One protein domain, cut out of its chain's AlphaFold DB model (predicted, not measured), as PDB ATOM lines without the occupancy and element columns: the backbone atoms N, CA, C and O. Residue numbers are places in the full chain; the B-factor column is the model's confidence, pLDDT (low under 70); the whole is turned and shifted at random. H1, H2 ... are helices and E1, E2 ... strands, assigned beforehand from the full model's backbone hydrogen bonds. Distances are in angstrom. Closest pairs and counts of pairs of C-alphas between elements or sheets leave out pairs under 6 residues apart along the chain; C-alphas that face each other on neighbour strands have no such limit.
ATOM      1  N   SER A 129     514.043 415.157 450.294       92.44
ATOM      2  CA  SER A 129     514.797 416.285 450.863       92.44
ATOM      3  C   SER A 129     514.714 416.350 452.389       92.44
ATOM      4  O   SER A 129     515.591 416.938 453.015       92.44
ATOM      5  N   ASN A 130     513.674 415.753 452.980       90.44
ATOM      6  CA  ASN A 130     513.450 415.737 454.429       90.44
ATOM      7  C   ASN A 130     513.737 414.363 455.060       90.44
ATOM      8  O   ASN A 130     513.898 414.275 456.276       90.44
ATOM      9  N   ALA A 131     513.803 413.310 454.243       93.69
ATOM     10  CA  ALA A 131     514.143 411.954 454.658       93.69
ATOM     11  C   ALA A 131     515.632 411.812 455.017       93.69
ATOM     12  O   ALA A 131     516.504 412.335 454.317       93.69
ATOM     13  N   GLN A 132     515.932 411.038 456.063       93.94
ATOM     14  CA  GLN A 132     517.308 410.687 456.434       93.94
ATOM     15  C   GLN A 132     517.974 409.834 455.353       93.94
ATOM     16  O   GLN A 132     519.153 410.013 455.052       93.94
ATOM     17  N   ASN A 133     517.201 408.952 454.721       93.88
ATOM     18  CA  ASN A 133     517.652 408.058 453.664       93.88
ATOM     19  C   ASN A 133     517.136 408.501 452.292       93.88
ATOM     20  O   ASN A 133     516.841 407.685 451.415       93.88
ATOM     21  N   GLY A 134     517.049 409.816 452.079       93.88
ATOM     22  CA  GLY A 134     516.499 410.408 450.864       93.88
ATOM     23  C   GLY A 134     517.174 409.962 449.562       93.88
ATOM     24  O   GLY A 134     516.570 410.085 448.500       93.88
ATOM     25  N   GLN A 135     518.399 409.429 449.582       94.06
ATOM     26  CA  GLN A 135     519.031 408.837 448.393       94.06
ATOM     27  C   GLN A 135     518.267 407.637 447.811       94.06
ATOM     28  O   GLN A 135     518.433 407.353 446.629       94.06
ATOM     29  N   TYR A 136     517.441 406.961 448.613       95.12
ATOM     30  CA  TYR A 136     516.658 405.798 448.193       95.12
ATOM     31  C   TYR A 136     515.215 406.145 447.825       95.12
ATOM     32  O   TYR A 136     514.476 405.268 447.401       95.12
ATOM     33  N   ILE A 137     514.801 407.405 447.983       97.31
ATOM     34  CA  ILE A 137     513.414 407.838 447.806       97.31
ATOM     35  C   ILE A 137     513.337 408.830 446.650       97.31
ATOM     36  O   ILE A 137     514.151 409.752 446.559       97.31
ATOM     37  N   SER A 138     512.344 408.656 445.780       98.25
ATOM     38  CA  SER A 138     512.115 409.541 444.643       98.25
ATOM     39  C   SER A 138     510.637 409.648 444.283       98.25
ATOM     40  O   SER A 138     509.919 408.649 444.193       98.25
ATOM     41  N   GLN A 139     510.192 410.874 444.025       98.00
ATOM     42  CA  GLN A 139     508.913 411.187 443.382       98.00
ATOM     43  C   GLN A 139     509.077 411.428 441.875       98.00
ATOM     44  O   GLN A 139     508.083 411.570 441.166       98.00
ATOM     45  N   GLY A 140     510.309 411.461 441.381       97.88
ATOM     46  CA  GLY A 140     510.635 411.759 439.992       97.88
ATOM     47  C   GLY A 140     511.798 412.718 439.829       97.88
ATOM     48  O   GLY A 140     512.156 413.035 438.708       97.88
ATOM     49  N   GLU A 141     512.414 413.176 440.910       97.94
ATOM     50  CA  GLU A 141     513.607 414.021 440.918       97.94
ATOM     51  C   GLU A 141     514.923 413.223 440.931       97.94
ATOM     52  O   GLU A 141     515.999 413.794 440.746       97.94
ATOM     53  N   LYS A 142     514.859 411.908 441.174       97.31
ATOM     54  CA  LYS A 142     516.001 410.982 441.170       97.31
ATOM     55  C   LYS A 142     515.667 409.740 440.359       97.31
ATOM     56  O   LYS A 142     514.544 409.251 440.399       97.31
ATOM     57  N   ILE A 143     516.673 409.215 439.674       97.69
ATOM     58  CA  ILE A 143     516.603 407.942 438.956       97.69
ATOM     59  C   ILE A 143     517.103 406.850 439.903       97.69
ATOM     60  O   ILE A 143     518.227 406.952 440.396       97.69
ATOM     61  N   LEU A 144     516.287 405.827 440.139       96.75
ATOM     62  CA  LEU A 144     516.617 404.668 440.967       96.75
ATOM     63  C   LEU A 144     516.895 403.420 440.110       96.75
ATOM     64  O   LEU A 144     517.706 402.585 440.502       96.75
ATOM     65  N   LEU A 145     516.272 403.304 438.929       95.56
ATOM     66  CA  LEU A 145     516.554 402.262 437.929       95.56
ATOM     67  C   LEU A 145     517.644 402.703 436.924       95.56
ATOM     68  O   LEU A 145     518.558 403.461 437.244       95.56
ATOM     69  N   ASP A 146     517.585 402.201 435.688       92.38
ATOM     70  CA  ASP A 146     518.597 402.453 434.660       92.38
ATOM     71  C   ASP A 146     518.521 403.894 434.137       92.38
ATOM     72  O   ASP A 146     517.491 404.324 433.618       92.38
ATOM     73  N   ALA A 147     519.609 404.656 434.234       93.88
ATOM     74  CA  ALA A 147     519.627 406.042 433.773       93.88
ATOM     75  C   ALA A 147     519.699 406.162 432.242       93.88
ATOM     76  O   ALA A 147     520.523 405.527 431.584       93.88
ATOM     77  N   THR A 148     518.886 407.061 431.688       96.19
ATOM     78  CA  THR A 148     518.919 407.485 430.281       96.19
ATOM     79  C   THR A 148     518.957 409.015 430.211       96.19
ATOM     80  O   THR A 148     518.551 409.660 431.182       96.19
ATOM     81  N   PRO A 149     519.421 409.624 429.100       97.62
ATOM     82  CA  PRO A 149     519.416 411.081 428.952       97.62
ATOM     83  C   PRO A 149     518.030 411.701 429.187       97.62
ATOM     84  O   PRO A 149     517.900 412.599 430.011       97.62
ATOM     85  N   ASP A 150     516.980 411.137 428.581       97.88
ATOM     86  CA  ASP A 150     515.606 411.632 428.742       97.88
ATOM     87  C   ASP A 150     515.131 411.573 430.208       97.88
ATOM     88  O   ASP A 150     514.452 412.479 430.688       97.88
ATOM     89  N   LYS A 151     515.518 410.532 430.961       98.00
ATOM     90  CA  LYS A 151     515.205 410.441 432.396       98.00
ATOM     91  C   LYS A 151     516.000 411.434 433.230       98.00
ATOM     92  O   LYS A 151     515.480 411.923 434.224       98.00
ATOM     93  N   GLN A 152     517.243 411.731 432.856       98.50
ATOM     94  CA  GLN A 152     518.068 412.723 433.553       98.50
ATOM     95  C   GLN A 152     517.511 414.133 433.354       98.50
ATOM     96  O   GLN A 152     517.420 414.897 434.320       98.50
ATOM     97  N   ASP A 153     517.075 414.447 432.136       98.50
ATOM     98  CA  ASP A 153     516.398 415.702 431.819       98.50
ATOM     99  C   ASP A 153     515.067 415.803 432.578       98.50
ATOM    100  O   ASP A 153     514.798 416.818 433.223       98.50
ATOM    101  N   GLY A 154     514.281 414.720 432.593       98.62
ATOM    102  CA  GLY A 154     513.042 414.627 433.365       98.62
ATOM    103  C   GLY A 154     513.257 414.823 434.864       98.62
ATOM    104  O   GLY A 154     512.556 415.624 435.478       98.62
ATOM    105  N   ALA A 155     514.262 414.164 435.442       98.62
ATOM    106  CA  ALA A 155     514.603 414.274 436.857       98.62
ATOM    107  C   ALA A 155     515.058 415.682 437.242       98.62
ATOM    108  O   ALA A 155     514.625 416.230 438.257       98.62
ATOM    109  N   THR A 156     515.879 416.298 436.390       98.44
ATOM    110  CA  THR A 156     516.339 417.679 436.571       98.44
ATOM    111  C   THR A 156     515.167 418.657 436.528       98.44
ATOM    112  O   THR A 156     515.047 419.510 437.406       98.44
ATOM    113  N   ALA A 157     514.276 418.514 435.543       98.56
ATOM    114  CA  ALA A 157     513.091 419.354 435.416       98.56
ATOM    115  C   ALA A 157     512.126 419.161 436.598       98.56
ATOM    116  O   ALA A 157     511.666 420.143 437.175       98.56
ATOM    117  N   PHE A 158     511.895 417.916 437.030       98.31
ATOM    118  CA  PHE A 158     511.045 417.602 438.180       98.31
ATOM    119  C   PHE A 158     511.590 418.231 439.468       98.31
ATOM    120  O   PHE A 158     510.857 418.915 440.180       98.31
ATOM    121  N   GLY A 159     512.889 418.064 439.747       96.88
ATOM    122  CA  GLY A 159     513.544 418.676 440.908       96.88
ATOM    123  C   GLY A 159     513.551 420.208 440.864       96.88
ATOM    124  O   GLY A 159     513.510 420.859 441.906       96.88
ATOM    125  N   GLY A 160     513.550 420.791 439.661       96.50
ATOM    126  CA  GLY A 160     513.388 422.226 439.425       96.50
ATOM    127  C   GLY A 160     511.938 422.723 439.426       96.50
ATOM    128  O   GLY A 160     511.728 423.910 439.184       96.50
ATOM    129  N   GLN A 161     510.953 421.848 439.673       96.12
ATOM    130  CA  GLN A 161     509.513 422.127 439.562       96.12
ATOM    131  C   GLN A 161     509.073 422.622 438.167       96.12
ATOM    132  O   GLN A 161     508.006 423.222 438.010       96.12
ATOM    133  N   ASP A 162     509.871 422.352 437.130       97.88
ATOM    134  CA  ASP A 162     509.494 422.536 435.729       97.88
ATOM    135  C   ASP A 162     508.637 421.347 435.286       97.88
ATOM    136  O   ASP A 162     509.112 420.384 434.677       97.88
ATOM    137  N   TRP A 163     507.352 421.390 435.640       97.81
ATOM    138  CA  TRP A 163     506.437 420.282 435.372       97.81
ATOM    139  C   TRP A 163     506.235 420.027 433.879       97.81
ATOM    140  O   TRP A 163     506.101 418.877 433.475       97.81
ATOM    141  N   ASP A 164     506.228 421.071 433.046       98.62
ATOM    142  CA  ASP A 164     506.092 420.913 431.597       98.62
ATOM    143  C   ASP A 164     507.330 420.246 430.985       98.62
ATOM    144  O   ASP A 164     507.190 419.314 430.184       98.62
ATOM    145  N   GLY A 165     508.529 420.661 431.406       98.69
ATOM    146  CA  GLY A 165     509.784 420.009 431.037       98.69
ATOM    147  C   GLY A 165     509.836 418.552 431.499       98.69
ATOM    148  O   GLY A 165     510.127 417.663 430.697       98.69
ATOM    149  N   ALA A 166     509.461 418.287 432.755       98.75
ATOM    150  CA  ALA A 166     509.449 416.944 433.331       98.75
ATOM    151  C   ALA A 166     508.485 416.010 432.584       98.75
ATOM    152  O   ALA A 166     508.867 414.901 432.212       98.75
ATOM    153  N   ILE A 167     507.257 416.467 432.301       98.88
ATOM    154  CA  ILE A 167     506.270 415.708 431.520       98.88
ATOM    155  C   ILE A 167     506.821 415.399 430.127       98.88
ATOM    156  O   ILE A 167     506.733 414.260 429.673       98.88
ATOM    157  N   SER A 168     507.399 416.388 429.439       98.75
ATOM    158  CA  SER A 168     507.924 416.193 428.084       98.75
ATOM    159  C   SER A 168     509.071 415.179 428.042       98.75
ATOM    160  O   SER A 168     509.085 414.308 427.167       98.75
ATOM    161  N   ALA A 169     510.010 415.268 428.981       98.75
ATOM    162  CA  ALA A 169     511.181 414.402 429.033       98.75
ATOM    163  C   ALA A 169     510.823 412.973 429.475       98.75
ATOM    164  O   ALA A 169     511.188 412.010 428.800       98.75
ATOM    165  N   TYR A 170     510.006 412.803 430.522       98.69
ATOM    166  CA  TYR A 170     509.560 411.468 430.934       98.69
ATOM    167  C   TYR A 170     508.642 410.797 429.910       98.69
ATOM    168  O   TYR A 170     508.702 409.579 429.740       98.69
ATOM    169  N   GLN A 171     507.851 411.566 429.156       98.62
ATOM    170  CA  GLN A 171     507.091 411.028 428.029       98.62
ATOM    171  C   GLN A 171     508.010 410.494 426.924       98.62
ATOM    172  O   GLN A 171     507.703 409.459 426.328       98.62
ATOM    173  N   GLN A 172     509.123 411.177 426.640       98.38
ATOM    174  CA  GLN A 172     510.131 410.693 425.692       98.38
ATOM    175  C   GLN A 172     510.796 409.417 426.210       98.38
ATOM    176  O   GLN A 172     510.799 408.421 425.489       98.38
ATOM    177  N   ALA A 173     511.219 409.392 427.477       97.88
ATOM    178  CA  ALA A 173     511.781 408.199 428.108       97.88
ATOM    179  C   ALA A 173     510.835 406.986 428.017       97.88
ATOM    180  O   ALA A 173     511.239 405.922 427.550       97.88
ATOM    181  N   ALA A 174     509.558 407.162 428.378       95.81
ATOM    182  CA  ALA A 174     508.547 406.104 428.333       95.81
ATOM    183  C   ALA A 174     508.213 405.633 426.904       95.81
ATOM    184  O   ALA A 174     507.792 404.493 426.709       95.81
ATOM    185  N   ASN A 175     508.382 406.491 425.894       95.31
ATOM    186  CA  ASN A 175     508.210 406.115 424.488       95.31
ATOM    187  C   ASN A 175     509.427 405.355 423.944       95.31
ATOM    188  O   ASN A 175     509.258 404.427 423.150       95.31
ATOM    189  N   SER A 176     510.631 405.758 424.357       94.56
ATOM    190  CA  SER A 176     511.903 405.145 423.967       94.56
ATOM    191  C   SER A 176     512.065 403.744 424.558       94.56
ATOM    192  O   SER A 176     512.486 402.830 423.850       94.56
ATOM    193  N   ASP A 177     511.669 403.558 425.820       93.12
ATOM    194  CA  ASP A 177     511.565 402.248 426.461       93.12
ATOM    195  C   ASP A 177     510.177 402.057 427.098       93.12
ATOM    196  O   ASP A 177     509.971 402.344 428.281       93.12
ATOM    197  N   PRO A 178     509.204 401.511 426.344       89.62
ATOM    198  CA  PRO A 178     507.881 401.202 426.878       89.62
ATOM    199  C   PRO A 178     507.893 400.200 428.039       89.62
ATOM    200  O   PRO A 178     506.860 400.038 428.694       89.62
ATOM    201  N   ASN A 179     509.006 399.496 428.267       89.81
ATOM    202  CA  ASN A 179     509.157 398.518 429.333       89.81
ATOM    203  C   ASN A 179     509.772 399.097 430.624       89.81
ATOM    204  O   ASN A 179     509.905 398.345 431.596       89.81
ATOM    205  N   ASP A 180     510.113 400.393 430.651       94.81
ATOM    206  CA  ASP A 180     510.594 401.109 431.839       94.81
ATOM    207  C   ASP A 180     509.404 401.604 432.692       94.81
ATOM    208  O   ASP A 180     508.703 402.549 432.303       94.81
ATOM    209  N   PRO A 181     509.125 400.981 433.854       97.38
ATOM    210  CA  PRO A 181     508.042 401.427 434.719       97.38
ATOM    211  C   PRO A 181     508.363 402.724 435.475       97.38
ATOM    212  O   PRO A 181     507.435 403.463 435.793       97.38
ATOM    213  N   GLU A 182     509.638 403.032 435.738       98.56
ATOM    214  CA  GLU A 182     510.030 404.236 436.481       98.56
ATOM    215  C   GLU A 182     509.713 405.495 435.674       98.56
ATOM    216  O   GLU A 182     509.080 406.415 436.188       98.56
ATOM    217  N   ALA A 183     510.051 405.499 434.380       98.44
ATOM    218  CA  ALA A 183     509.718 406.603 433.480       98.44
ATOM    219  C   ALA A 183     508.207 406.890 433.444       98.44
ATOM    220  O   ALA A 183     507.791 408.048 433.463       98.44
ATOM    221  N   LYS A 184     507.372 405.841 433.426       98.50
ATOM    222  CA  LYS A 184     505.908 405.985 433.415       98.50
ATOM    223  C   LYS A 184     505.355 406.478 434.749       98.50
ATOM    224  O   LYS A 184     504.446 407.307 434.742       98.50
ATOM    225  N   ILE A 185     505.894 406.003 435.873       98.88
ATOM    226  CA  ILE A 185     505.510 406.499 437.202       98.88
ATOM    227  C   ILE A 185     505.858 407.983 437.321       98.88
ATOM    228  O   ILE A 185     505.007 408.793 437.675       98.88
ATOM    229  N   TYR A 186     507.076 408.373 436.946       98.81
ATOM    230  CA  TYR A 186     507.517 409.764 437.054       98.81
ATOM    231  C   TYR A 186     506.809 410.704 436.075       98.81
ATOM    232  O   TYR A 186     506.507 411.839 436.440       98.81
ATOM    233  N   LEU A 187     506.440 410.226 434.881       98.81
ATOM    234  CA  LEU A 187     505.536 410.947 433.983       98.81
ATOM    235  C   LEU A 187     504.196 411.258 434.668       98.81
ATOM    236  O   LEU A 187     503.755 412.409 434.667       98.81
ATOM    237  N   ASN A 188     503.561 410.250 435.271       98.75
ATOM    238  CA  ASN A 188     502.292 410.419 435.979       98.75
ATOM    239  C   ASN A 188     502.442 411.313 437.220       98.75
ATOM    240  O   ASN A 188     501.586 412.159 437.471       98.75
ATOM    241  N   ASN A 189     503.546 411.198 437.960       98.75
ATOM    242  CA  ASN A 189     503.833 412.066 439.101       98.75
ATOM    243  C   ASN A 189     503.992 413.528 438.675       98.75
ATOM    244  O   ASN A 189     503.454 414.412 439.336       98.75
ATOM    245  N   ALA A 190     504.672 413.800 437.556       98.62
ATOM    246  CA  ALA A 190     504.837 415.159 437.044       98.62
ATOM    247  C   ALA A 190     503.486 415.771 436.633       98.62
ATOM    248  O   ALA A 190     503.216 416.940 436.910       98.62
ATOM    249  N   GLN A 191     502.597 414.969 436.032       98.56
ATOM    250  CA  GLN A 191     501.218 415.373 435.732       98.56
ATOM    251  C   GLN A 191     500.411 415.647 437.009       98.56
ATOM    252  O   GLN A 191     499.703 416.654 437.085       98.56
ATOM    253  N   ALA A 192     500.552 414.794 438.028       97.81
ATOM    254  CA  ALA A 192     499.889 414.950 439.317       97.81
ATOM    255  C   ALA A 192     500.348 416.225 440.048       97.81
ATOM    256  O   ALA A 192     499.514 417.016 440.490       97.81
ATOM    257  N   GLN A 193     501.657 416.489 440.081       96.75
ATOM    258  CA  GLN A 193     502.230 417.717 440.639       96.75
ATOM    259  C   GLN A 193     501.772 418.968 439.886       96.75
ATOM    260  O   GLN A 193     501.374 419.952 440.511       96.75
ATOM    261  N   LYS A 194     501.723 418.917 438.547       96.81
ATOM    262  CA  LYS A 194     501.197 420.016 437.724       96.81
ATOM    263  C   LYS A 194     499.732 420.337 438.036       96.81
ATOM    264  O   LYS A 194     499.342 421.502 437.997       96.81
ATOM    265  N   SER A 195     498.924 419.315 438.320       95.31
ATOM    266  CA  SER A 195     497.512 419.467 438.692       95.31
ATOM    267  C   SER A 195     497.319 420.000 440.118       95.31
ATOM    268  O   SER A 195     496.251 420.536 440.421       95.31
ATOM    269  N   GLY A 196     498.340 419.883 440.971       92.50
ATOM    270  CA  GLY A 196     498.337 420.313 442.366       92.50
ATOM    271  C   GLY A 196     497.667 419.321 443.325       92.50
ATOM    272  O   GLY A 196     496.747 418.596 442.959       92.50
ATOM    273  N   ASN A 197     498.129 419.332 444.583       89.56
ATOM    274  CA  ASN A 197     497.614 418.529 445.705       89.56
ATOM    275  C   ASN A 197     497.398 417.035 445.374       89.56
ATOM    276  O   ASN A 197     496.273 416.539 445.514       89.56
ATOM    277  N   PRO A 198     498.439 416.317 444.916       95.31
ATOM    278  CA  PRO A 198     498.301 414.921 444.529       95.31
ATOM    279  C   PRO A 198     497.992 414.014 445.728       95.31
ATOM    280  O   PRO A 198     498.526 414.202 446.824       95.31
ATOM    281  N   LEU A 199     497.181 412.984 445.494       95.81
ATOM    282  CA  LEU A 199     496.996 411.875 446.427       95.81
ATOM    283  C   LEU A 199     498.263 411.019 446.399       95.81
ATOM    284  O   LEU A 199     498.603 410.493 445.344       95.81
ATOM    285  N   THR A 200     498.990 410.899 447.510       96.88
ATOM    286  CA  THR A 200     500.332 410.293 447.491       96.88
ATOM    287  C   THR A 200     500.363 408.945 448.205       96.88
ATOM    288  O   THR A 200     500.059 408.846 449.390       96.88
ATOM    289  N   ILE A 201     500.790 407.907 447.490       97.94
ATOM    290  CA  ILE A 201     501.117 406.587 448.048       97.94
ATOM    291  C   ILE A 201     502.600 406.293 447.823       97.94
ATOM    292  O   ILE A 201     503.234 406.917 446.972       97.94
ATOM    293  N   ALA A 202     503.153 405.329 448.552       98.19
ATOM    294  CA  ALA A 202     504.510 404.845 448.326       98.19
ATOM    295  C   ALA A 202     504.517 403.391 447.846       98.19
ATOM    296  O   ALA A 202     503.653 402.595 448.211       98.19
ATOM    297  N   VAL A 203     505.522 403.037 447.052       98.12
ATOM    298  CA  VAL A 203     505.887 401.653 446.751       98.12
ATOM    299  C   VAL A 203     507.330 401.410 447.164       98.12
ATOM    300  O   VAL A 203     508.234 402.150 446.775       98.12
ATOM    301  N   VAL A 204     507.534 400.349 447.940       96.00
ATOM    302  CA  VAL A 204     508.841 399.936 448.443       96.00
ATOM    303  C   VAL A 204     509.281 398.663 447.725       96.00
ATOM    304  O   VAL A 204     508.584 397.647 447.765       96.00
ATOM    305  N   VAL A 205     510.426 398.715 447.039       93.25
ATOM    306  CA  VAL A 205     510.924 397.631 446.176       93.25
ATOM    307  C   VAL A 205     512.444 397.463 446.286       93.25
ATOM    308  O   VAL A 205     513.148 398.448 446.472       93.25
ATOM    309  N   PRO A 206     512.980 396.240 446.120       89.31
ATOM    310  CA  PRO A 206     514.413 395.969 446.243       89.31
ATOM    311  C   PRO A 206     515.172 396.306 444.949       89.31
ATOM    312  O   PRO A 206     515.619 395.410 444.239       89.31
ATOM    313  N   ILE A 207     515.309 397.581 444.585       91.19
ATOM    314  CA  ILE A 207     515.886 397.976 443.289       91.19
ATOM    315  C   ILE A 207     517.353 397.563 443.192       91.19
ATOM    316  O   ILE A 207     517.759 396.960 442.198       91.19
ATOM    317  N   LYS A 208     518.156 397.853 444.219       85.88
ATOM    318  CA  LYS A 208     519.595 397.567 444.168       85.88
ATOM    319  C   LYS A 208     519.915 396.075 444.250       85.88
ATOM    320  O   LYS A 208     520.858 395.619 443.604       85.88
ATOM    321  N   SER A 209     519.181 395.331 445.073       79.62
ATOM    322  CA  SER A 209     519.433 393.904 445.305       79.62
ATOM    323  C   SER A 209     518.704 392.995 444.313       79.62
ATOM    324  O   SER A 209     519.164 391.879 444.077       79.62
ATOM    325  N   ASP A 210     517.598 393.452 443.718       80.81
ATOM    326  CA  ASP A 210     516.765 392.678 442.794       80.81
ATOM    327  C   ASP A 210     515.981 393.592 441.818       80.81
ATOM    328  O   ASP A 210     514.751 393.741 441.901       80.81
ATOM    329  N   PRO A 211     516.684 394.215 440.853       86.38
ATOM    330  CA  PRO A 211     516.089 395.191 439.942       86.38
ATOM    331  C   PRO A 211     514.992 394.596 439.053       86.38
ATOM    332  O   PRO A 211     514.089 395.319 438.627       86.38
ATOM    333  N   ASN A 212     515.032 393.293 438.761       84.00
ATOM    334  CA  ASN A 212     514.023 392.647 437.925       84.00
ATOM    335  C   ASN A 212     512.706 392.462 438.677       84.00
ATOM    336  O   ASN A 212     511.669 392.883 438.157       84.00
ATOM    337  N   SER A 213     512.734 391.957 439.916       83.44
ATOM    338  CA  SER A 213     511.527 391.912 440.754       83.44
ATOM    339  C   SER A 213     510.980 393.313 441.027       83.44
ATOM    340  O   SER A 213     509.766 393.518 440.961       83.44
ATOM    341  N   ALA A 214     511.856 394.298 441.260       90.94
ATOM    342  CA  ALA A 214     511.442 395.690 441.422       90.94
ATOM    343  C   ALA A 214     510.706 396.209 440.175       90.94
ATOM    344  O   ALA A 214     509.591 396.716 440.285       90.94
ATOM    345  N   LYS A 215     511.260 396.004 438.970       92.56
ATOM    346  CA  LYS A 215     510.596 396.366 437.706       92.56
ATOM    347  C   LYS A 215     509.245 395.665 437.545       92.56
ATOM    348  O   LYS A 215     508.296 396.292 437.090       92.56
ATOM    349  N   GLU A 216     509.119 394.386 437.902       89.94
ATOM    350  CA  GLU A 216     507.839 393.666 437.829       89.94
ATOM    351  C   GLU A 216     506.753 394.301 438.705       89.94
ATOM    352  O   GLU A 216     505.642 394.522 438.218       89.94
ATOM    353  N   VAL A 217     507.073 394.634 439.958       93.00
ATOM    354  CA  VAL A 217     506.147 395.313 440.881       93.00
ATOM    355  C   VAL A 217     505.803 396.710 440.360       93.00
ATOM    356  O   VAL A 217     504.626 397.044 440.217       93.00
ATOM    357  N   LEU A 218     506.814 397.500 439.985       97.12
ATOM    358  CA  LEU A 218     506.628 398.868 439.498       97.12
ATOM    359  C   LEU A 218     505.783 398.927 438.218       97.12
ATOM    360  O   LEU A 218     505.025 399.874 438.048       97.12
ATOM    361  N   ARG A 219     505.830 397.916 437.336       95.50
ATOM    362  CA  ARG A 219     504.915 397.835 436.176       95.50
ATOM    363  C   ARG A 219     503.451 397.753 436.597       95.50
ATOM    364  O   ARG A 219     502.602 398.376 435.964       95.50
ATOM    365  N   GLY A 220     503.148 396.995 437.651       93.50
ATOM    366  CA  GLY A 220     501.782 396.873 438.159       93.50
ATOM    367  C   GLY A 220     501.287 398.206 438.709       93.50
ATOM    368  O   GLY A 220     500.220 398.686 438.327       93.50
ATOM    369  N   VAL A 221     502.133 398.849 439.517       97.75
ATOM    370  CA  VAL A 221     501.875 400.169 440.110       97.75
ATOM    371  C   VAL A 221     501.695 401.245 439.039       97.75
ATOM    372  O   VAL A 221     500.699 401.959 439.055       97.75
ATOM    373  N   ALA A 222     502.611 401.327 438.069       97.94
ATOM    374  CA  ALA A 222     502.564 402.294 436.973       97.94
ATOM    375  C   ALA A 222     501.259 402.192 436.175       97.94
ATOM    376  O   ALA A 222     500.649 403.202 435.831       97.94
ATOM    377  N   LYS A 223     500.822 400.958 435.895       95.00
ATOM    378  CA  LYS A 223     499.585 400.689 435.163       95.00
ATOM    379  C   LYS A 223     498.351 401.118 435.961       95.00
ATOM    380  O   LYS A 223     497.480 401.784 435.412       95.00
ATOM    381  N   ALA A 224     498.288 400.768 437.245       95.19
ATOM    382  CA  ALA A 224     497.182 401.166 438.113       95.19
ATOM    383  C   ALA A 224     497.126 402.691 438.306       95.19
ATOM    384  O   ALA A 224     496.044 403.275 438.268       95.19
ATOM    385  N   GLN A 225     498.286 403.340 438.450       98.06
ATOM    386  CA  GLN A 225     498.396 404.794 438.539       98.06
ATOM    387  C   GLN A 225     497.890 405.482 437.271       98.06
ATOM    388  O   GLN A 225     497.091 406.410 437.366       98.06
ATOM    389  N   GLU A 226     498.330 405.027 436.096       96.44
ATOM    390  CA  GLU A 226     497.893 405.572 434.809       96.44
ATOM    391  C   GLU A 226     496.368 405.478 434.652       96.44
ATOM    392  O   GLU A 226     495.720 406.462 434.299       96.44
ATOM    393  N   GLU A 227     495.771 404.324 434.957       94.88
ATOM    394  CA  GLU A 227     494.321 404.134 434.838       94.88
ATOM    395  C   GLU A 227     493.523 404.956 435.852       94.88
ATOM    396  O   GLU A 227     492.505 405.551 435.490       94.88
ATOM    397  N   TYR A 228     493.996 405.043 437.100       96.00
ATOM    398  CA  TYR A 228     493.390 405.916 438.102       96.00
ATOM    399  C   TYR A 228     493.444 407.384 437.645       96.00
ATOM    400  O   TYR A 228     492.433 408.083 437.677       96.00
ATOM    401  N   ASN A 229     494.593 407.844 437.140       97.56
ATOM    402  CA  ASN A 229     494.798 409.228 436.703       97.56
ATOM    403  C   ASN A 229     494.016 409.608 435.440       97.56
ATOM    404  O   ASN A 229     493.768 410.791 435.213       97.56
ATOM    405  N   GLN A 230     493.584 408.634 434.636       95.75
ATOM    406  CA  GLN A 230     492.670 408.881 433.517       95.75
ATOM    407  C   GLN A 230     491.251 409.237 433.984       95.75
ATOM    408  O   GLN A 230     490.556 409.971 433.283       95.75
ATOM    409  N   ASN A 231     490.812 408.732 435.144       92.69
ATOM    410  CA  ASN A 231     489.475 408.974 435.700       92.69
ATOM    411  C   ASN A 231     489.529 409.151 437.234       92.69
ATOM    412  O   ASN A 231     488.960 408.333 437.967       92.69
ATOM    413  N   PRO A 232     490.203 410.201 437.738       89.75
ATOM    414  CA  PRO A 232     490.454 410.351 439.164       89.75
ATOM    415  C   PRO A 232     489.163 410.657 439.927       89.75
ATOM    416  O   PRO A 232     488.337 411.463 439.491       89.75
ATOM    417  N   GLN A 233     489.020 410.079 441.118       85.12
ATOM    418  CA  GLN A 233     487.944 410.409 442.059       85.12
ATOM    419  C   GLN A 233     488.348 411.599 442.950       85.12
ATOM    420  O   GLN A 233     488.265 411.539 444.171       85.12
ATOM    421  N   GLY A 234     488.849 412.680 442.342       88.38
ATOM    422  CA  GLY A 234     489.405 413.838 443.051       88.38
ATOM    423  C   GLY A 234     490.815 414.180 442.572       88.38
ATOM    424  O   GLY A 234     490.997 414.538 441.410       88.38
ATOM    425  N   SER A 235     491.803 414.100 443.464       93.94
ATOM    426  CA  SER A 235     493.207 414.365 443.128       93.94
ATOM    427  C   SER A 235     493.823 413.248 442.286       93.94
ATOM    428  O   SER A 235     493.493 412.073 442.461       93.94
ATOM    429  N   LEU A 236     494.769 413.615 441.414       97.31
ATOM    430  CA  LEU A 236     495.621 412.650 440.715       97.31
ATOM    431  C   LEU A 236     496.519 411.908 441.713       97.31
ATOM    432  O   LEU A 236     497.004 412.495 442.682       97.31
ATOM    433  N   LEU A 237     496.746 410.624 441.452       98.00
ATOM    434  CA  LEU A 237     497.630 409.754 442.208       98.00
ATOM    435  C   LEU A 237     499.094 410.023 441.845       98.00
ATOM    436  O   LEU A 237     499.502 409.940 440.680       98.00
ATOM    437  N   GLN A 238     499.888 410.272 442.876       98.38
ATOM    438  CA  GLN A 238     501.341 410.284 442.859       98.38
ATOM    439  C   GLN A 238     501.868 409.048 443.592       98.38
ATOM    440  O   GLN A 238     501.381 408.686 444.664       98.38
ATOM    441  N   VAL A 239     502.905 408.438 443.031       98.69
ATOM    442  CA  VAL A 239     503.567 407.257 443.580       98.69
ATOM    443  C   VAL A 239     505.011 407.601 443.920       98.69
ATOM    444  O   VAL A 239     505.818 407.890 443.040       98.69
ATOM    445  N   VAL A 240     505.355 407.537 445.197       98.56
ATOM    446  CA  VAL A 240     506.737 407.625 445.678       98.56
ATOM    447  C   VAL A 240     507.392 406.261 445.498       98.56
ATOM    448  O   VAL A 240     506.845 405.264 445.962       98.56
ATOM    449  N   ILE A 241     508.554 406.201 444.855       98.62
ATOM    450  CA  ILE A 241     509.351 404.972 444.783       98.62
ATOM    451  C   ILE A 241     510.412 405.027 445.881       98.62
ATOM    452  O   ILE A 241     511.144 406.015 445.975       98.62
ATOM    453  N   ALA A 242     510.498 403.968 446.683       96.81
ATOM    454  CA  ALA A 242     511.554 403.763 447.664       96.81
ATOM    455  C   ALA A 242     512.328 402.465 447.367       96.81
ATOM    456  O   ALA A 242     511.731 401.387 447.287       96.81
ATOM    457  N   ASP A 243     513.647 402.574 447.199       94.56
ATOM    458  CA  ASP A 243     514.567 401.434 447.123       94.56
ATOM    459  C   ASP A 243     514.816 400.882 448.530       94.56
ATOM    460  O   ASP A 243     515.323 401.588 449.401       94.56
ATOM    461  N   ASP A 244     514.461 399.621 448.754       88.62
ATOM    462  CA  ASP A 244     514.763 398.907 449.989       88.62
ATOM    463  C   ASP A 244     516.021 398.048 449.800       88.62
ATOM    464  O   ASP A 244     515.960 396.981 449.174       88.62
ATOM    465  N   PRO A 245     517.179 398.471 450.338       76.06
ATOM    466  CA  PRO A 245     518.406 397.693 450.227       76.06
ATOM    467  C   PRO A 245     518.372 396.402 451.072       76.06
ATOM    468  O   PRO A 245     519.243 395.547 450.889       76.06
ATOM    469  N   GLY A 246     517.360 396.221 451.930       73.12
ATOM    470  CA  GLY A 246     517.195 395.084 452.831       73.12
ATOM    471  C   GLY A 246     517.946 395.248 454.156       73.12
ATOM    472  O   GLY A 246     518.725 396.179 454.359       73.12
ATOM    473  N   GLY A 247     517.756 394.304 455.079       70.31
ATOM    474  CA  GLY A 247     518.460 394.330 456.363       70.31
ATOM    475  C   GLY A 247     517.904 395.382 457.328       70.31
ATOM    476  O   GLY A 247     516.710 395.664 457.355       70.31
ATOM    477  N   LEU A 248     518.772 395.975 458.151       68.75
ATOM    478  CA  LEU A 248     518.363 397.019 459.106       68.75
ATOM    479  C   LEU A 248     517.851 398.294 458.413       68.75
ATOM    480  O   LEU A 248     517.079 399.045 459.007       68.75
ATOM    481  N   ASP A 249     518.231 398.505 457.155       79.88
ATOM    482  CA  ASP A 249     517.858 399.682 456.375       79.88
ATOM    483  C   ASP A 249     516.367 399.676 455.980       79.88
ATOM    484  O   ASP A 249     515.782 400.746 455.818       79.88
ATOM    485  N   SER A 250     515.703 398.511 455.921       84.31
ATOM    486  CA  SER A 250     514.262 398.421 455.620       84.31
ATOM    487  C   SER A 250     513.410 399.184 456.640       84.31
ATOM    488  O   SER A 250     512.444 399.857 456.280       84.31
ATOM    489  N   LYS A 251     513.800 399.134 457.923       89.19
ATOM    490  CA  LYS A 251     513.160 399.900 459.004       89.19
ATOM    491  C   LYS A 251     513.366 401.404 458.818       89.19
ATOM    492  O   LYS A 251     512.432 402.172 459.010       89.19
ATOM    493  N   ALA A 252     514.563 401.813 458.407       91.50
ATOM    494  CA  ALA A 252     514.901 403.219 458.212       91.50
ATOM    495  C   ALA A 252     514.106 403.848 457.050       91.50
ATOM    496  O   ALA A 252     513.636 404.979 457.165       91.50
ATOM    497  N   ILE A 253     513.875 403.093 455.966       93.88
ATOM    498  CA  ILE A 253     512.970 403.511 454.881       93.88
ATOM    499  C   ILE A 253     511.535 403.679 455.393       93.88
ATOM    500  O   ILE A 253     510.879 404.667 455.060       93.88
ATOM    501  N   ALA A 254     511.048 402.753 456.225       94.50
ATOM    502  CA  ALA A 254     509.715 402.870 456.810       94.50
ATOM    503  C   ALA A 254     509.572 404.100 457.710       94.50
ATOM    504  O   ALA A 254     508.582 404.818 457.596       94.50
ATOM    505  N   GLU A 255     510.570 404.393 458.547       95.06
ATOM    506  CA  GLU A 255     510.597 405.599 459.384       95.06
ATOM    507  C   GLU A 255     510.528 406.882 458.540       95.06
ATOM    508  O   GLU A 255     509.749 407.786 458.853       95.06
ATOM    509  N   ASP A 256     511.280 406.960 457.438       96.25
ATOM    510  CA  ASP A 256     511.231 408.107 456.524       96.25
ATOM    511  C   ASP A 256     509.845 408.278 455.876       96.25
ATOM    512  O   ASP A 256     509.333 409.397 455.797       96.25
ATOM    513  N   LEU A 257     509.196 407.184 455.466       96.44
ATOM    514  CA  LEU A 257     507.845 407.216 454.888       96.44
ATOM    515  C   LEU A 257     506.756 407.518 455.932       96.44
ATOM    516  O   LEU A 257     505.800 408.241 455.640       96.44
ATOM    517  N   VAL A 258     506.906 407.037 457.167       96.38
ATOM    518  CA  VAL A 258     506.032 407.406 458.291       96.38
ATOM    519  C   VAL A 258     506.121 408.909 458.562       96.38
ATOM    520  O   VAL A 258     505.083 409.554 458.731       96.38
ATOM    521  N   ASN A 259     507.322 409.487 458.522       95.88
ATOM    522  CA  ASN A 259     507.537 410.922 458.725       95.88
ATOM    523  C   ASN A 259     507.049 411.791 457.547       95.88
ATOM    524  O   ASN A 259     506.771 412.977 457.732       95.88
ATOM    525  N   ALA A 260     506.889 411.214 456.353       95.38
ATOM    526  CA  ALA A 260     506.332 411.877 455.176       95.38
ATOM    527  C   ALA A 260     504.795 411.927 455.226       95.38
ATOM    528  O   ALA A 260     504.114 411.095 454.625       95.38
ATOM    529  N   SER A 261     504.239 412.889 455.969       92.31
ATOM    530  CA  SER A 261     502.796 413.017 456.266       92.31
ATOM    531  C   SER A 261     501.849 412.953 455.056       92.31
ATOM    532  O   SER A 261     500.694 412.563 455.204       92.31
ATOM    533  N   GLU A 262     502.329 413.310 453.866       92.31
ATOM    534  CA  GLU A 262     501.611 413.249 452.594       92.31
ATOM    535  C   GLU A 262     501.381 411.820 452.077       92.31
ATOM    536  O   GLU A 262     500.453 411.602 451.300       92.31
ATOM    537  N   VAL A 263     502.195 410.846 452.494       96.25
ATOM    538  CA  VAL A 263     502.044 409.434 452.117       96.25
ATOM    539  C   VAL A 263     500.900 408.832 452.923       96.25
ATOM    540  O   VAL A 263     500.997 408.739 454.145       96.25
ATOM    541  N   VAL A 264     499.826 408.402 452.258       95.75
ATOM    542  CA  VAL A 264     498.623 407.861 452.927       95.75
ATOM    543  C   VAL A 264     498.549 406.333 452.951       95.75
ATOM    544  O   VAL A 264     497.713 405.769 453.652       95.75
ATOM    545  N   GLY A 265     499.442 405.656 452.232       96.44
ATOM    546  CA  GLY A 265     499.593 404.206 452.295       96.44
ATOM    547  C   GLY A 265     500.783 403.695 451.493       96.44
ATOM    548  O   GLY A 265     501.374 404.429 450.695       96.44
ATOM    549  N   VAL A 266     501.125 402.430 451.721       97.12
ATOM    550  CA  VAL A 266     502.333 401.781 451.206       97.12
ATOM    551  C   VAL A 266     501.985 400.461 450.513       97.12
ATOM    552  O   VAL A 266     501.225 399.646 451.037       97.12
ATOM    553  N   ILE A 267     502.572 400.233 449.339       95.12
ATOM    554  CA  ILE A 267     502.667 398.925 448.681       95.12
ATOM    555  C   ILE A 267     504.067 398.353 448.935       95.12
ATOM    556  O   ILE A 267     505.064 399.054 448.762       95.12
ATOM    557  N   GLY A 268     504.152 397.078 449.307       87.00
ATOM    558  CA  GLY A 268     505.375 396.467 449.847       87.00
ATOM    559  C   GLY A 268     505.243 396.310 451.362       87.00
ATOM    560  O   GLY A 268     504.140 396.435 451.868       87.00
ATOM    561  N   HIS A 269     506.279 396.003 452.141       84.12
ATOM    562  CA  HIS A 269     507.541 395.387 451.729       84.12
ATOM    563  C   HIS A 269     507.308 393.945 451.230       84.12
ATOM    564  O   HIS A 269     506.172 393.475 451.113       84.12
ATOM    565  N   GLY A 270     508.387 393.240 450.892       69.31
ATOM    566  CA  GLY A 270     508.336 391.848 450.463       69.31
ATOM    567  C   GLY A 270     508.089 390.851 451.604       69.31
ATOM    568  O   GLY A 270     507.521 391.152 452.654       69.31
ATOM    569  N   ILE A 271     508.522 389.611 451.372       62.69
ATOM    570  CA  ILE A 271     508.427 388.498 452.328       62.69
ATOM    571  C   ILE A 271     509.760 388.187 453.016       62.69
ATOM    572  O   ILE A 271     509.897 387.130 453.626       62.69
ATOM    573  N   ASP A 272     510.770 389.045 452.941       64.00
ATOM    574  CA  ASP A 272     512.023 388.785 453.653       64.00
ATOM    575  C   ASP A 272     511.856 388.996 455.180       64.00
ATOM    576  O   ASP A 272     510.873 389.603 455.618       64.00
ATOM    577  N   PRO A 273     512.748 388.440 456.024       56.25
ATOM    578  CA  PRO A 273     512.660 388.588 457.480       56.25
ATOM    579  C   PRO A 273     512.884 390.019 457.993       56.25
ATOM    580  O   PRO A 273     512.464 390.337 459.103       56.25
ATOM    581  N   PHE A 274     513.537 390.887 457.217       63.31
ATOM    582  CA  PHE A 274     513.833 392.262 457.623       63.31
ATOM    583  C   PHE A 274     512.657 393.213 457.360       63.31
ATOM    584  O   PHE A 274     512.454 394.163 458.121       63.31
ATOM    585  N   SER A 275     511.800 392.873 456.393       74.38
ATOM    586  CA  SER A 275     510.501 393.512 456.156       74.38
ATOM    587  C   SER A 275     509.599 393.564 457.398       74.38
ATOM    588  O   SER A 275     508.778 394.467 457.517       74.38
ATOM    589  N   GLU A 276     509.723 392.628 458.348       78.00
ATOM    590  CA  GLU A 276     508.853 392.587 459.536       78.00
ATOM    591  C   GLU A 276     508.999 393.829 460.423       78.00
ATOM    592  O   GLU A 276     508.003 394.340 460.933       78.00
ATOM    593  N   GLN A 277     510.223 394.328 460.610       81.00
ATOM    594  CA  GLN A 277     510.439 395.522 461.430       81.00
ATOM    595  C   GLN A 277     509.838 396.751 460.753       81.00
ATOM    596  O   GLN A 277     509.167 397.536 461.410       81.00
ATOM    597  N   ALA A 278     510.012 396.863 459.438       88.38
ATOM    598  CA  ALA A 278     509.446 397.940 458.643       88.38
ATOM    599  C   ALA A 278     507.904 397.929 458.661       88.38
ATOM    600  O   ALA A 278     507.276 398.958 458.889       88.38
ATOM    601  N   ILE A 279     507.285 396.748 458.525       88.38
ATOM    602  CA  ILE A 279     505.826 396.582 458.623       88.38
ATOM    603  C   ILE A 279     505.298 397.048 459.989       88.38
ATOM    604  O   ILE A 279     504.304 397.770 460.040       88.38
ATOM    605  N   LYS A 280     505.978 396.691 461.089       87.88
ATOM    606  CA  LYS A 280     505.586 397.112 462.445       87.88
ATOM    607  C   LYS A 280     505.630 398.628 462.638       87.88
ATOM    608  O   LYS A 280     504.793 399.159 463.367       87.88
ATOM    609  N   GLU A 281     506.572 399.322 461.997       91.50
ATOM    610  CA  GLU A 281     506.625 400.791 462.031       91.50
ATOM    611  C   GLU A 281     505.375 401.401 461.382       91.50
ATOM    612  O   GLU A 281     504.749 402.290 461.962       91.50
ATOM    613  N   TYR A 282     504.939 400.877 460.233       93.31
ATOM    614  CA  TYR A 282     503.715 401.351 459.581       93.31
ATOM    615  C   TYR A 282     502.454 401.059 460.393       93.31
ATOM    616  O   TYR A 282     501.627 401.952 460.563       93.31
ATOM    617  N   GLU A 283     502.325 399.841 460.932       89.38
ATOM    618  CA  GLU A 283     501.191 399.462 461.785       89.38
ATOM    619  C   GLU A 283     501.096 400.370 463.019       89.38
ATOM    620  O   GLU A 283     500.015 400.861 463.342       89.38
ATOM    621  N   THR A 284     502.231 400.655 463.667       90.69
ATOM    622  CA  THR A 284     502.298 401.549 464.837       90.69
ATOM    623  C   THR A 284     501.906 402.984 464.485       90.69
ATOM    624  O   THR A 284     501.298 403.677 465.299       90.69
ATOM    625  N   ALA A 285     502.238 403.434 463.275       92.50
ATOM    626  CA  ALA A 285     501.942 404.776 462.784       92.50
ATOM    627  C   ALA A 285     500.563 404.916 462.107       92.50
ATOM    628  O   ALA A 285     500.279 405.970 461.535       92.50
ATOM    629  N   GLU A 286     499.737 403.863 462.115       91.25
ATOM    630  CA  GLU A 286     498.481 403.768 461.354       91.25
ATOM    631  C   GLU A 286     498.643 404.066 459.848       91.25
ATOM    632  O   GLU A 286     497.688 404.441 459.166       91.25
ATOM    633  N   LEU A 287     499.850 403.892 459.301       94.88
ATOM    634  CA  LEU A 287     500.106 404.005 457.871       94.88
ATOM    635  C   LEU A 287     499.762 402.664 457.221       94.88
ATOM    636  O   LEU A 287     500.416 401.654 457.461       94.88
ATOM    637  N   ALA A 288     498.704 402.634 456.415       93.25
ATOM    638  CA  ALA A 288     498.245 401.381 455.833       93.25
ATOM    639  C   ALA A 288     499.298 400.766 454.900       93.25
ATOM    640  O   ALA A 288     499.888 401.465 454.073       93.25
ATOM    641  N   ILE A 289     499.485 399.448 454.994       91.75
ATOM    642  CA  ILE A 289     500.458 398.704 454.192       91.75
ATOM    643  C   ILE A 289     499.839 397.451 453.569       91.75
ATOM    644  O   ILE A 289     499.378 396.548 454.272       91.75
ATOM    645  N   LEU A 290     499.884 397.368 452.238       89.75
ATOM    646  CA  LEU A 290     499.559 396.155 451.490       89.75
ATOM    647  C   LEU A 290     500.843 395.405 451.138       89.75
ATOM    648  O   LEU A 290     501.526 395.719 450.161       89.75
ATOM    649  N   SER A 291     501.137 394.391 451.951       81.62
ATOM    650  CA  SER A 291     502.260 393.473 451.774       81.62
ATOM    651  C   SER A 291     501.758 392.032 451.675       81.62
ATOM    652  O   SER A 291     500.732 391.697 452.276       81.62
ATOM    653  N   PRO A 292     502.504 391.108 451.046       67.94
ATOM    654  CA  PRO A 292     502.152 389.690 451.094       67.94
ATOM    655  C   PRO A 292     502.035 389.130 452.527       67.94
ATOM    656  O   PRO A 292     501.368 388.122 452.737       67.94
ATOM    657  N   ARG A 293     502.658 389.773 453.529       67.50
ATOM    658  CA  ARG A 293     502.595 389.365 454.943       67.50
ATOM    659  C   ARG A 293     501.345 389.877 455.667       67.50
ATOM    660  O   ARG A 293     500.841 389.192 456.549       67.50
ATOM    661  N   THR A 294     500.820 391.033 455.269       69.19
ATOM    662  CA  THR A 294     499.693 391.715 455.932       69.19
ATOM    663  C   THR A 294     498.402 391.672 455.119       69.19
ATOM    664  O   THR A 294     497.352 392.051 455.620       69.19
ATOM    665  N   THR A 478     503.541 391.674 438.880       86.12
ATOM    666  CA  THR A 478     502.890 392.782 438.170       86.12
ATOM    667  C   THR A 478     501.374 392.764 438.361       86.12
ATOM    668  O   THR A 478     500.795 393.811 438.639       86.12
ATOM    669  N   ALA A 479     500.731 391.599 438.236       81.94
ATOM    670  CA  ALA A 479     499.280 391.469 438.409       81.94
ATOM    671  C   ALA A 479     498.835 391.823 439.839       81.94
ATOM    672  O   ALA A 479     497.953 392.653 440.040       81.94
ATOM    673  N   THR A 480     499.511 391.257 440.839       82.31
ATOM    674  CA  THR A 480     499.197 391.498 442.256       82.31
ATOM    675  C   THR A 480     499.519 392.925 442.700       82.31
ATOM    676  O   THR A 480     498.729 393.519 443.430       82.31
ATOM    677  N   ALA A 481     500.621 393.521 442.229       90.25
ATOM    678  CA  ALA A 481     500.940 394.921 442.512       90.25
ATOM    679  C   ALA A 481     499.937 395.889 441.868       90.25
ATOM    680  O   ALA A 481     499.598 396.905 442.473       90.25
ATOM    681  N   TYR A 482     499.441 395.573 440.668       91.00
ATOM    682  CA  TYR A 482     498.367 396.328 440.027       91.00
ATOM    683  C   TYR A 482     497.094 396.306 440.885       91.00
ATOM    684  O   TYR A 482     496.598 397.370 441.251       91.00
ATOM    685  N   ASP A 483     496.628 395.122 441.294       87.00
ATOM    686  CA  ASP A 483     495.421 394.976 442.121       87.00
ATOM    687  C   ASP A 483     495.562 395.678 443.481       87.00
ATOM    688  O   ASP A 483     494.672 396.423 443.898       87.00
ATOM    689  N   ALA A 484     496.703 395.498 444.156       91.06
ATOM    690  CA  ALA A 484     496.983 396.151 445.433       91.06
ATOM    691  C   ALA A 484     497.005 397.680 445.296       91.06
ATOM    692  O   ALA A 484     496.452 398.387 446.138       91.06
ATOM    693  N   THR A 485     497.582 398.202 444.209       94.75
ATOM    694  CA  THR A 485     497.605 399.646 443.941       94.75
ATOM    695  C   THR A 485     496.209 400.186 443.655       94.75
ATOM    696  O   THR A 485     495.872 401.249 444.167       94.75
ATOM    697  N   GLN A 486     495.375 399.470 442.891       92.81
ATOM    698  CA  GLN A 486     493.989 399.888 442.644       92.81
ATOM    699  C   GLN A 486     493.182 399.962 443.940       92.81
ATOM    700  O   GLN A 486     492.509 400.962 444.185       92.81
ATOM    701  N   VAL A 487     493.288 398.936 444.785       93.06
ATOM    702  CA  VAL A 487     492.615 398.893 446.088       93.06
ATOM    703  C   VAL A 487     493.093 400.020 446.999       93.06
ATOM    704  O   VAL A 487     492.271 400.730 447.580       93.06
ATOM    705  N   LEU A 488     494.409 400.216 447.111       95.12
ATOM    706  CA  LEU A 488     494.956 401.278 447.945       95.12
ATOM    707  C   LEU A 488     494.553 402.661 447.421       95.12
ATOM    708  O   LEU A 488     494.147 403.503 448.213       95.12
ATOM    709  N   ALA A 489     494.618 402.891 446.108       94.50
ATOM    710  CA  ALA A 489     494.208 404.154 445.499       94.50
ATOM    711  C   ALA A 489     492.710 404.427 445.706       94.50
ATOM    712  O   ALA A 489     492.344 405.556 446.020       94.50
ATOM    713  N   GLN A 490     491.852 403.405 445.603       94.00
ATOM    714  CA  GLN A 490     490.429 403.536 445.916       94.00
ATOM    715  C   GLN A 490     490.228 403.939 447.382       94.00
ATOM    716  O   GLN A 490     489.604 404.968 447.647       94.00
ATOM    717  N   ALA A 491     490.807 403.184 448.321       94.88
ATOM    718  CA  ALA A 491     490.716 403.477 449.749       94.88
ATOM    719  C   ALA A 491     491.219 404.894 450.069       94.88
ATOM    720  O   ALA A 491     490.566 405.639 450.794       94.88
ATOM    721  N   ALA A 492     492.348 405.281 449.476       94.06
ATOM    722  CA  ALA A 492     492.959 406.596 449.609       94.06
ATOM    723  C   ALA A 492     492.121 407.724 448.991       94.06
ATOM    724  O   ALA A 492     492.140 408.837 449.499       94.06
ATOM    725  N   SER A 493     491.359 407.457 447.929       93.75
ATOM    726  CA  SER A 493     490.476 408.457 447.314       93.75
ATOM    727  C   SER A 493     489.186 408.698 448.108       93.75
ATOM    728  O   SER A 493     488.641 409.798 448.091       93.75
ATOM    729  N   GLU A 494     488.707 407.678 448.824       94.00
ATOM    730  CA  GLU A 494     487.461 407.727 449.597       94.00
ATOM    731  C   GLU A 494     487.666 408.236 451.036       94.00
ATOM    732  O   GLU A 494     486.694 408.560 451.719       94.00
ATOM    733  N   ASN A 495     488.917 408.329 451.502       93.06
ATOM    734  CA  ASN A 495     489.267 408.690 452.875       93.06
ATOM    735  C   ASN A 495     490.255 409.864 452.912       93.06
ATOM    736  O   ASN A 495     491.170 409.953 452.103       93.06
ATOM    737  N   SER A 496     490.087 410.775 453.873       78.75
ATOM    738  CA  SER A 496     490.840 412.037 453.927       78.75
ATOM    739  C   SER A 496     492.212 411.957 454.606       78.75
ATOM    740  O   SER A 496     492.966 412.926 454.544       78.75
ATOM    741  N   ASP A 497     492.526 410.854 455.287       86.88
ATOM    742  CA  ASP A 497     493.754 410.678 456.066       86.88
ATOM    743  C   ASP A 497     494.155 409.196 456.199       86.88
ATOM    744  O   ASP A 497     493.404 408.289 455.835       86.88
ATOM    745  N   ARG A 498     495.360 408.953 456.738       94.19
ATOM    746  CA  ARG A 498     495.936 407.613 456.956       94.19
ATOM    747  C   ARG A 498     495.025 406.689 457.764       94.19
ATOM    748  O   ARG A 498     494.888 405.519 457.415       94.19
ATOM    749  N   SER A 499     494.386 407.215 458.809       91.75
ATOM    750  CA  SER A 499     493.555 406.420 459.717       91.75
ATOM    751  C   SER A 499     492.292 405.919 459.008       91.75
ATOM    752  O   SER A 499     491.926 404.746 459.130       91.75
ATOM    753  N   GLY A 500     491.676 406.764 458.173       94.19
ATOM    754  CA  GLY A 500     490.566 406.376 457.303       94.19
ATOM    755  C   GLY A 500     490.962 405.312 456.276       94.19
ATOM    756  O   GLY A 500     490.273 404.300 456.144       94.19
ATOM    757  N   VAL A 501     492.110 405.480 455.607       95.31
ATOM    758  CA  VAL A 501     492.636 404.487 454.648       95.31
ATOM    759  C   VAL A 501     492.911 403.145 455.329       95.31
ATOM    760  O   VAL A 501     492.466 402.102 454.846       95.31
ATOM    761  N   SER A 502     493.595 403.167 456.474       92.81
ATOM    762  CA  SER A 502     493.891 401.978 457.277       92.81
ATOM    763  C   SER A 502     492.612 401.267 457.724       92.81
ATOM    764  O   SER A 502     492.477 400.055 457.555       92.81
ATOM    765  N   SER A 503     491.617 402.028 458.191       93.19
ATOM    766  CA  SER A 503     490.312 401.499 458.598       93.19
ATOM    767  C   SER A 503     489.547 400.855 457.441       93.19
ATOM    768  O   SER A 503     488.971 399.779 457.615       93.19
ATOM    769  N   ALA A 504     489.539 401.480 456.260       94.69
ATOM    770  CA  ALA A 504     488.888 400.938 455.071       94.69
ATOM    771  C   ALA A 504     489.534 399.613 454.641       94.69
ATOM    772  O   ALA A 504     488.839 398.622 454.408       94.69
ATOM    773  N   LEU A 505     490.868 399.558 454.617       92.38
ATOM    774  CA  LEU A 505     491.598 398.339 454.283       92.38
ATOM    775  C   LEU A 505     491.429 397.246 455.344       92.38
ATOM    776  O   LEU A 505     491.282 396.085 454.978       92.38
ATOM    777  N   ALA A 506     491.348 397.575 456.631       89.56
ATOM    778  CA  ALA A 506     491.080 396.581 457.672       89.56
ATOM    779  C   ALA A 506     489.674 395.959 457.534       89.56
ATOM    780  O   ALA A 506     489.472 394.767 457.779       89.56
ATOM    781  N   GLN A 507     488.685 396.749 457.104       91.31
ATOM    782  CA  GLN A 507     487.325 396.266 456.823       91.31
ATOM    783  C   GLN A 507     487.258 395.448 455.526       91.31
ATOM    784  O   GLN A 507     486.488 394.481 455.433       91.31
ATOM    785  N   GLY A 508     488.127 395.780 454.575       90.12
ATOM    786  CA  GLY A 508     488.282 395.138 453.284       90.12
ATOM    787  C   GLY A 508     487.695 395.967 452.156       90.12
ATOM    788  O   GLY A 508     486.549 396.406 452.219       90.12
ATOM    789  N   VAL A 509     488.484 396.126 451.099       90.75
ATOM    790  CA  VAL A 509     488.130 396.927 449.926       90.75
ATOM    791  C   VAL A 509     487.911 395.996 448.733       90.75
ATOM    792  O   VAL A 509     488.729 395.097 448.516       90.75
ATOM    793  N   PRO A 510     486.811 396.148 447.973       87.62
ATOM    794  CA  PRO A 510     486.534 395.300 446.820       87.62
ATOM    795  C   PRO A 510     487.626 395.371 445.753       87.62
ATOM    796  O   PRO A 510     488.085 396.446 445.373       87.62
ATOM    797  N   LEU A 511     487.988 394.211 445.214       79.69
ATOM    798  CA  LEU A 511     488.765 394.116 443.989       79.69
ATOM    799  C   LEU A 511     487.812 394.299 442.807       79.69
ATOM    800  O   LEU A 511     486.986 393.437 442.504       79.69
TER     801      LEU A 511
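This is residues 129 to 294 and 478 to 511 of the 547 residues of the protein "Extracellular ligand-binding receptor" of Gloeothece citriformis (strain PCC 7424) (UniProt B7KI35). A strongly twisted, parallel sheet of four strands makes the core, with helices H4, H7 and H8 over one face and H5 and H6 over the other, three layers. Beyond its E2 edge is an up-and-down bundle of H1, H2 and H3, each running against the one before; H3 packs on E2, and H1 and H2 are farther out. The printed part has 200 residues, with eight named helices and four named strands in the order H1 H2 H3 E1 H4 E2 H5 E3 H6 E4 H7 H8; the sheet's order is E2 E1 E3 E4. The class is mixed, and the whole is compact and rounded, with a radius of gyration of the C-alphas of 15.4 A and spans of 40 by 36 by 31 A.

E1, residues 199 to 205, is the parallel neighbour of edge strand E2, residues 237 to 243, with N 240 and O 201 2.8 A apart, within hydrogen-bond range. E1 also neighbours E3, residues 263 to 267, parallel, with N 267 and O 202 at 2.8 A. E3 neighbours edge strand E4, residues 288 to 290, parallel, with N 266 and O 288 at 2.8 A. H4, residues 211 to 230, runs along the strands over E2 and E1, at a height over the sheet of 9.1 A. On the same face, H7, residues 478 to 494, touches H4 at a steep tilt of 41 degrees, the closest C-alphas being those of Gly 220 and Tyr 482, 3.9 A. H8, residues 498 to 507, touches residues 488 to 494 of H7, closest at the C-alphas of Ala 491 and Val 501, 5.4 A. On the opposite face, H5, residues 249 to 259, lies over E1. H6, residues 275 to 284, touches H5, with the C-alphas of Lys 251 and Ala 278 closest at 4.2 A. E1, H4, E2 and E3, H6, E4 are strand-helix-strand units, parallel neighbours with a helix between; E2, H5, E3 is a split one, with E1 between its strands; the three crossovers are right-handed. H3, residues 181 to 195, lies over E2, with the C-alphas of Asn 189 and Gln 238 closest at 4.8 A. H2, residues 163 to 176, forms helical hairpins with H3, closest at the C-alphas of Tyr 170 and Leu 187, 5.1 A, and with H1, residues 149 to 159, closest at those of Gly 154 and Ala 166, 4.3 A. Every O i to N i+4 pair is within hydrogen-bond range in H1, H2, H3, H5, H6, H7 and H8; in H4 15 of 16 are.

H1 begins at C-alpha 149, (519.416, 411.081, 428.952), and H8 ends at C-alpha 507, (487.325, 396.266, 456.823). From first to last C-alpha H4 measures 27.9 A, H7 24.3 A, H3 21.3 A, E1 19.9 A, H2 19.7 A and E2 19.5 A.

The C-alphas of Pro 149 and Gln 507, the two farthest apart, are 45.0 A apart. Residues 295 to 477 are not printed, and C-alphas 294 and 478 are 18.1 A apart across this cut. Of the links printed whole, H4 to E2 and E3 to H6 are short but not tight, and the others are tight. Residues 129 to 148 hold no named element; residues 137 to 138 pair antiparallel with residues 241 to 242 of E2. The mean pLDDT of the printed part is 92.0; residue 248, residues 270 to 274 and residues 292 to 294 are under 70.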